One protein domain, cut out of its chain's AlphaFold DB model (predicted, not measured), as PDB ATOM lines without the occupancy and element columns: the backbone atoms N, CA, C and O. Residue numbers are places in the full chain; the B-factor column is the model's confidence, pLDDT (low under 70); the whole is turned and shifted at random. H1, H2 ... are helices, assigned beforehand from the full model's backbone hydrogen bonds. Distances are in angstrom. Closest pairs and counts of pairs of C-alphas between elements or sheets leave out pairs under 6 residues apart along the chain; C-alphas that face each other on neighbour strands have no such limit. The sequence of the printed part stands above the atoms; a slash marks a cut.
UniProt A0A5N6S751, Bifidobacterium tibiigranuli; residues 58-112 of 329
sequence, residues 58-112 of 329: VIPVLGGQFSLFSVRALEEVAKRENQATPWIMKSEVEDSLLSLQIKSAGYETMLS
ATOM      1  N   VAL A  58     -30.359  -5.120  39.173       69.81
ATOM      2  CA  VAL A  58     -29.341  -5.939  38.519       69.81
ATOM      3  C   VAL A  58     -28.014  -5.190  38.611       69.81
ATOM      4  O   VAL A  58     -27.906  -4.049  38.167       69.81
ATOM      5  N   ILE A  59     -27.016  -5.819  39.219       74.19
ATOM      6  CA  ILE A  59     -25.668  -5.265  39.381       74.19
ATOM      7  C   ILE A  59     -24.684  -6.019  38.493       74.19
ATOM      8  O   ILE A  59     -24.909  -7.195  38.228       74.19
ATOM      9  N   PRO A  60     -23.628  -5.384  37.966       62.22
ATOM     10  CA  PRO A  60     -22.669  -6.044  37.080       62.22
ATOM     11  C   PRO A  60     -21.766  -7.056  37.795       62.22
ATOM     12  O   PRO A  60     -21.389  -8.045  37.174       62.22
ATOM     13  N   VAL A  61     -21.454  -6.819  39.072       68.31
ATOM     14  CA  VAL A  61     -20.470  -7.572  39.863       68.31
ATOM     15  C   VAL A  61     -20.975  -7.682  41.305       68.31
ATOM     16  O   VAL A  61     -21.418  -6.681  41.869       68.31
ATOM     17  N   LEU A  62     -20.922  -8.880  41.891       72.38
ATOM     18  CA  LEU A  62     -21.184  -9.121  43.312       72.38
ATOM     19  C   LEU A  62     -19.914  -8.865  44.134       72.38
ATOM     20  O   LEU A  62     -18.816  -9.218  43.716       72.38
ATOM     21  N   GLY A  63     -20.056  -8.248  45.309       68.62
ATOM     22  CA  GLY A  63     -18.941  -8.100  46.252       68.62
ATOM     23  C   GLY A  63     -18.814  -9.336  47.144       68.62
ATOM     24  O   GLY A  63     -19.827  -9.801  47.667       68.62
ATOM     25  N   GLY A  64     -17.603  -9.854  47.371       68.00
ATOM     26  CA  GLY A  64     -17.401 -11.107  48.119       68.00
ATOM     27  C   GLY A  64     -17.858 -11.101  49.582       68.00
ATOM     28  O   GLY A  64     -18.196 -12.143  50.129       68.00
ATOM     29  N   GLN A  65     -17.932  -9.937  50.235       73.19
ATOM     30  CA  GLN A  65     -18.120  -9.853  51.693       73.19
ATOM     31  C   GLN A  65     -19.564 -10.048  52.183       73.19
ATOM     32  O   GLN A  65     -19.767 -10.373  53.351       73.19
ATOM     33  N   PHE A  66     -20.573  -9.823  51.338       81.38
ATOM     34  CA  PHE A  66     -21.980  -9.957  51.738       81.38
ATOM     35  C   PHE A  66     -22.871 -10.357  50.558       81.38
ATOM     36  O   PHE A  66     -23.787  -9.632  50.163       81.38
ATOM     37  N   SER A  67     -22.564 -11.515  49.976       85.75
ATOM     38  CA  SER A  67     -23.292 -12.082  48.841       85.75
ATOM     39  C   SER A  67     -23.846 -13.462  49.176       85.75
ATOM     40  O   SER A  67     -23.203 -14.257  49.856       85.75
ATOM     41  N   LEU A  68     -25.052 -13.743  48.681       88.19
ATOM     42  CA  LEU A  68     -25.677 -15.061  48.736       88.19
ATOM     43  C   LEU A  68     -25.731 -15.631  47.323       88.19
ATOM     44  O   LEU A  68     -26.172 -14.953  46.395       88.19
ATOM     45  N   PHE A  69     -25.309 -16.882  47.178       90.50
ATOM     46  CA  PHE A  69     -25.257 -17.570  45.895       90.50
ATOM     47  C   PHE A  69     -26.193 -18.774  45.891       90.50
ATOM     48  O   PHE A  69     -26.326 -19.490  46.885       90.50
ATOM     49  N   SER A  70     -26.830 -19.015  44.748       90.50
ATOM     50  CA  SER A  70     -27.558 -20.260  44.514       90.50
ATOM     51  C   SER A  70     -26.557 -21.387  44.282       90.50
ATOM     52  O   SER A  70     -25.765 -21.311  43.343       90.50
ATOM     53  N   VAL A  71     -26.627 -22.454  45.084       92.56
ATOM     54  CA  VAL A  71     -25.773 -23.647  44.925       92.56
ATOM     55  C   VAL A  71     -25.881 -24.208  43.507       92.56
ATOM     56  O   VAL A  71     -24.870 -24.494  42.876       92.56
ATOM     57  N   ARG A  72     -27.097 -24.245  42.951       92.75
ATOM     58  CA  ARG A  72     -27.336 -24.685  41.573       92.75
ATOM     59  C   ARG A  72     -26.590 -23.831  40.544       92.75
ATOM     60  O   ARG A  72     -26.048 -24.374  39.590       92.75
ATOM     61  N   ALA A  73     -26.575 -22.509  40.728       91.75
ATOM     62  CA  ALA A  73     -25.870 -21.612  39.816       91.75
ATOM     63  C   ALA A  73     -24.351 -21.823  39.902       91.75
ATOM     64  O   ALA A  73     -23.683 -21.847  38.875       91.75
ATOM     65  N   LEU A  74     -23.820 -22.038  41.111       92.75
ATOM     66  CA  LEU A  74     -22.401 -22.334  41.320       92.75
ATOM     67  C   LEU A  74     -21.986 -23.668  40.685       92.75
ATOM     68  O   LEU A  74     -20.973 -23.726  39.995       92.75
ATOM     69  N   GLU A  75     -22.776 -24.728  40.871       91.75
ATOM     70  CA  GLU A  75     -22.523 -26.033  40.247       91.75
ATOM     71  C   GLU A  75     -22.566 -25.960  38.718       91.75
ATOM     72  O   GLU A  75     -21.774 -26.605  38.036       91.75
ATOM     73  N   GLU A  76     -23.500 -25.188  38.166       91.94
ATOM     74  CA  GLU A  76     -23.616 -25.010  36.724       91.94
ATOM     75  C   GLU A  76     -22.443 -24.219  36.147       91.94
ATOM     76  O   GLU A  76     -21.914 -24.610  35.110       91.94
ATOM     77  N   VAL A  77     -21.997 -23.160  36.828       91.25
ATOM     78  CA  VAL A  77     -20.785 -22.422  36.452       91.25
ATOM     79  C   VAL A  77     -19.565 -23.337  36.483       91.25
ATOM     80  O   VAL A  77     -18.847 -23.406  35.491       91.25
ATOM     81  N   ALA A  78     -19.378 -24.106  37.560       90.44
ATOM     82  CA  ALA A  78     -18.264 -25.045  37.670       90.44
ATOM     83  C   ALA A  78     -18.264 -26.069  36.517       90.44
ATOM     84  O   ALA A  78     -17.225 -26.335  35.918       90.44
ATOM     85  N   LYS A  79     -19.442 -26.588  36.138       90.44
ATOM     86  CA  LYS A  79     -19.588 -27.512  35.001       90.44
ATOM     87  C   LYS A  79     -19.325 -26.845  33.651       90.44
ATOM     88  O   LYS A  79     -18.619 -27.420  32.831       90.44
ATOM     89  N   ARG A  80     -19.895 -25.660  33.401       89.62
ATOM     90  CA  ARG A  80     -19.759 -24.948  32.116       89.62
ATOM     91  C   ARG A  80     -18.329 -24.489  31.863       89.62
ATOM     92  O   ARG A  80     -17.846 -24.595  30.743       89.62
ATOM     93  N   GLU A  81     -17.659 -24.022  32.907       86.56
ATOM     94  CA  GLU A  81     -16.294 -23.507  32.827       86.56
ATOM     95  C   GLU A  81     -15.231 -24.599  33.036       86.56
ATOM     96  O   GLU A  81     -14.037 -24.305  33.059       86.56
ATOM     97  N   ASN A  82     -15.662 -25.859  33.189       86.62
ATOM     98  CA  ASN A  82     -14.821 -27.032  33.426       86.62
ATOM     99  C   ASN A  82     -13.844 -26.853  34.607       86.62
ATOM    100  O   ASN A  82     -12.645 -27.120  34.507       86.62
ATOM    101  N   GLN A  83     -14.365 -26.364  35.730       86.06
ATOM    102  CA  GLN A  83     -13.612 -26.090  36.952       86.06
ATOM    103  C   GLN A  83     -14.012 -27.062  38.062       86.06
ATOM    104  O   GLN A  83     -15.182 -27.399  38.230       86.06
ATOM    105  N   ALA A  84     -13.034 -27.484  38.868       83.44
ATOM    106  CA  ALA A  84     -13.282 -28.345  40.026       83.44
ATOM    107  C   ALA A  84     -14.073 -27.626  41.135       83.44
ATOM    108  O   ALA A  84     -14.834 -28.249  41.872       83.44
ATOM    109  N   THR A  85     -13.896 -26.310  41.244       85.56
ATOM    110  CA  THR A  85     -14.578 -25.433  42.197       85.56
ATOM    111  C   THR A  85     -15.068 -24.184  41.473       85.56
ATOM    112  O   THR A  85     -14.404 -23.741  40.543       85.56
ATOM    113  N   PRO A  86     -16.180 -23.562  41.905       82.75
ATOM    114  CA  PRO A  86     -16.655 -22.310  41.304       82.75
ATOM    115  C   PRO A  86     -15.737 -21.111  41.624       82.75
ATOM    116  O   PRO A  86     -15.885 -20.035  41.059       82.75
ATOM    117  N   TRP A  87     -14.795 -21.302  42.545       84.94
ATOM    118  CA  TRP A  87     -13.791 -20.346  42.997       84.94
ATOM    119  C   TRP A  87     -12.441 -20.657  42.336       84.94
ATOM    120  O   TRP A  87     -11.963 -21.794  42.413       84.94
ATOM    121  N   ILE A  88     -11.844 -19.665  41.664       78.56
ATOM    122  CA  ILE A  88     -10.543 -19.770  40.996       78.56
ATOM    123  C   ILE A  88      -9.484 -19.017  41.801       78.56
ATOM    124  O   ILE A  88      -9.308 -17.806  41.668       78.56
ATOM    125  N   MET A  89      -8.659 -19.784  42.511       68.88
ATOM    126  CA  MET A  89      -7.573 -19.281  43.367       68.88
ATOM    127  C   MET A  89      -6.479 -18.499  42.622       68.88
ATOM    128  O   MET A  89      -5.699 -17.776  43.235       68.88
ATOM    129  N   LYS A  90      -6.378 -18.666  41.297       66.62
ATOM    130  CA  LYS A  90      -5.368 -17.991  40.467       66.62
ATOM    131  C   LYS A  90      -5.760 -16.564  40.072       66.62
ATOM    132  O   LYS A  90      -4.900 -15.839  39.585       66.62
ATOM    133  N   SER A  91      -7.021 -16.164  40.252       66.44
ATOM    134  CA  SER A  91      -7.481 -14.814  39.916       66.44
ATOM    135  C   SER A  91      -7.424 -13.902  41.141       66.44
ATOM    136  O   SER A  91      -7.960 -14.228  42.196       66.44
ATOM    137  N   GLU A  92      -6.832 -12.714  41.001       67.56
ATOM    138  CA  GLU A  92      -6.811 -11.714  42.081       67.56
ATOM    139  C   GLU A  92      -8.199 -11.113  42.385       67.56
ATOM    140  O   GLU A  92      -8.405 -10.543  43.460       67.56
ATOM    141  N   VAL A  93      -9.143 -11.237  41.444       69.75
ATOM    142  CA  VAL A  93     -10.533 -10.748  41.527       69.75
ATOM    143  C   VAL A  93     -11.531 -11.865  41.237       69.75
ATOM    144  O   VAL A  93     -12.478 -11.709  40.463       69.75
ATOM    145  N   GLU A  94     -11.317 -12.993  41.897       80.50
ATOM    146  CA  GLU A  94     -12.171 -14.176  41.860       80.50
ATOM    147  C   GLU A  94     -13.675 -13.859  41.937       80.50
ATOM    148  O   GLU A  94     -14.434 -14.303  41.080       80.50
ATOM    149  N   ASP A  95     -14.102 -13.016  42.884       81.25
ATOM    150  CA  ASP A  95     -15.515 -12.632  43.038       81.25
ATOM    151  C   ASP A  95     -16.088 -11.966  41.778       81.25
ATOM    152  O   ASP A  95     -17.244 -12.179  41.389       81.25
ATOM    153  N   SER A  96     -15.269 -11.135  41.124       80.94
ATOM    154  CA  SER A  96     -15.678 -10.449  39.903       80.94
ATOM    155  C   SER A  96     -15.758 -11.411  38.729       80.94
ATOM    156  O   SER A  96     -16.703 -11.315  37.951       80.94
ATOM    157  N   LEU A  97     -14.811 -12.342  38.619       84.44
ATOM    158  CA  LEU A  97     -14.815 -13.368  37.580       84.44
ATOM    159  C   LEU A  97     -16.013 -14.313  37.730       84.44
ATOM    160  O   LEU A  97     -16.754 -14.506  36.767       84.44
ATOM    161  N   LEU A  98     -16.272 -14.798  38.945       87.31
ATOM    162  CA  LEU A  98     -17.435 -15.629  39.248       87.31
ATOM    163  C   LEU A  98     -18.742 -14.902  38.904       87.31
ATOM    164  O   LEU A  98     -19.651 -15.482  38.317       87.31
ATOM    165  N   SER A  99     -18.830 -13.600  39.193       87.12
ATOM    166  CA  SER A  99     -19.996 -12.789  38.812       87.12
ATOM    167  C   SER A  99     -20.209 -12.730  37.296       87.12
ATOM    168  O   SER A  99     -21.356 -12.734  36.844       87.12
ATOM    169  N   LEU A 100     -19.130 -12.678  36.504       86.25
ATOM    170  CA  LEU A 100     -19.231 -12.760  35.045       86.25
ATOM    171  C   LEU A 100     -19.738 -14.127  34.616       86.25
ATOM    172  O   LEU A 100     -20.714 -14.190  33.880       86.25
ATOM    173  N   GLN A 101     -19.143 -15.201  35.129       88.25
ATOM    174  CA  GLN A 101     -19.506 -16.569  34.763       88.25
ATOM    175  C   GLN A 101     -20.962 -16.891  35.117       88.25
ATOM    176  O   GLN A 101     -21.680 -17.471  34.307       88.25
ATOM    177  N   ILE A 102     -21.448 -16.437  36.277       89.44
ATOM    178  CA  ILE A 102     -22.860 -16.556  36.675       89.44
ATOM    179  C   ILE A 102     -23.772 -15.854  35.656       89.44
ATOM    180  O   ILE A 102     -24.791 -16.412  35.244       89.44
ATOM    181  N   LYS A 103     -23.399 -14.652  35.202       87.44
ATOM    182  CA  LYS A 103     -24.159 -13.927  34.174       87.44
ATOM    183  C   LYS A 103     -24.100 -14.599  32.814       87.44
ATOM    184  O   LYS A 103     -25.132 -14.714  32.158       87.44
ATOM    185  N   SER A 104     -22.926 -15.062  32.397       86.06
ATOM    186  CA  SER A 104     -22.752 -15.831  31.163       86.06
ATOM    187  C   SER A 104     -23.535 -17.147  31.214       86.06
ATOM    188  O   SER A 104     -24.021 -17.619  30.187       86.06
ATOM    189  N   ALA A 105     -23.751 -17.703  32.412       87.56
ATOM    190  CA  ALA A 105     -24.600 -18.866  32.623       87.56
ATOM    191  C   ALA A 105     -26.113 -18.577  32.481       87.56
ATOM    192  O   ALA A 105     -26.909 -19.514  32.398       87.56
ATOM    193  N   GLY A 106     -26.508 -17.302  32.377       87.69
ATOM    194  CA  GLY A 106     -27.896 -16.855  32.231       87.69
ATOM    195  C   GLY A 106     -28.578 -16.488  33.551       87.69
ATOM    196  O   GLY A 106     -29.787 -16.261  33.568       87.69
ATOM    197  N   TYR A 107     -27.831 -16.427  34.655       89.81
ATOM    198  CA  TYR A 107     -28.356 -16.008  35.951       89.81
ATOM    199  C   TYR A 107     -28.214 -14.498  36.154       89.81
ATOM    200  O   TYR A 107     -27.295 -13.849  35.653       89.81
ATOM    201  N   GLU A 108     -29.113 -13.930  36.952       85.75
ATOM    202  CA  GLU A 108     -29.062 -12.519  37.319       85.75
ATOM    203  C   GLU A 108     -28.406 -12.322  38.684       85.75
ATOM    204  O   GLU A 108     -28.708 -13.011  39.657       85.75
ATOM    205  N   THR A 109     -27.538 -11.318  38.773       86.12
ATOM    206  CA  THR A 109     -26.945 -10.871  40.034       86.12
ATOM    207  C   THR A 109     -27.684  -9.631  40.523       86.12
ATOM    208  O   THR A 109     -27.678  -8.584  39.867       86.12
ATOM    209  N   MET A 110     -28.336  -9.751  41.679       83.06
ATOM    210  CA  MET A 110     -29.236  -8.734  42.218       83.06
ATOM    211  C   MET A 110     -28.694  -8.105  43.502       83.06
ATOM    212  O   MET A 110     -28.139  -8.785  44.360       83.06
ATOM    213  N   LEU A 111     -28.922  -6.801  43.663       82.19
ATOM    214  CA  LEU A 111     -28.670  -6.064  44.897       82.19
ATOM    215  C   LEU A 111     -29.972  -5.875  45.681       82.19
ATOM    216  O   LEU A 111     -30.959  -5.343  45.158       82.19
ATOM    217  N   SER A 112     -29.952  -6.250  46.961       81.12
ATOM    218  CA  SER A 112     -31.069  -6.010  47.874       81.12
ATOM    219  C   SER A 112     -31.269  -4.515  48.147       81.12
ATOM    220  O   SER A 112     -30.327  -3.764  48.421       81.12
TER     221      SER A 112
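AT A GLANCE: This is residues 58 to 112 of the 329 residues of a protein of Bifidobacterium tibiigranuli (UniProt A0A5N6S751). Little regular structure is present: two short helices, H2 and H1, touch at about a right angle, and long loops make up much of the rest. One loop, residues 81 to 93, swings out from the end of H1 to the start of H2; another, residues 58 to 70, leads into H1. The printed part has 55 residues, with two named helices in the order H1, H2 and no named strand; the class is all helix, though under half of the residues are in named elements. It is compact, with a radius of gyration of the C-alphas of 10.4 A and spans of 30 by 23 by 16 A.

IN THESE COORDINATES: H2, residues 94 to 104, is the longest helix at 15.1 A, and ends at C-alpha 104 (-22.752, -15.831, 31.163). H1, residues 71 to 80, measures 14.2 A from C-alpha 71 (-25.773, -23.647, 44.925).

HOW THE PARTS SIT: H2 and H1 touch, the closest C-alphas being those of Gln 101 and Val 77, 6.2 A apart. Their lines stand about perpendicular, at 83 degrees. In both helices every O i to N i+4 pair is within hydrogen-bond range.

THE WHOLE: The two C-alphas farthest apart, of Asn 82 and Ser 112, are 30.2 A apart. The link from H1 to H2 is long, and the printed part has no cut. Confidence is under 70 at residues 58, 60 to 61, 63 to 64 and 89 to 93.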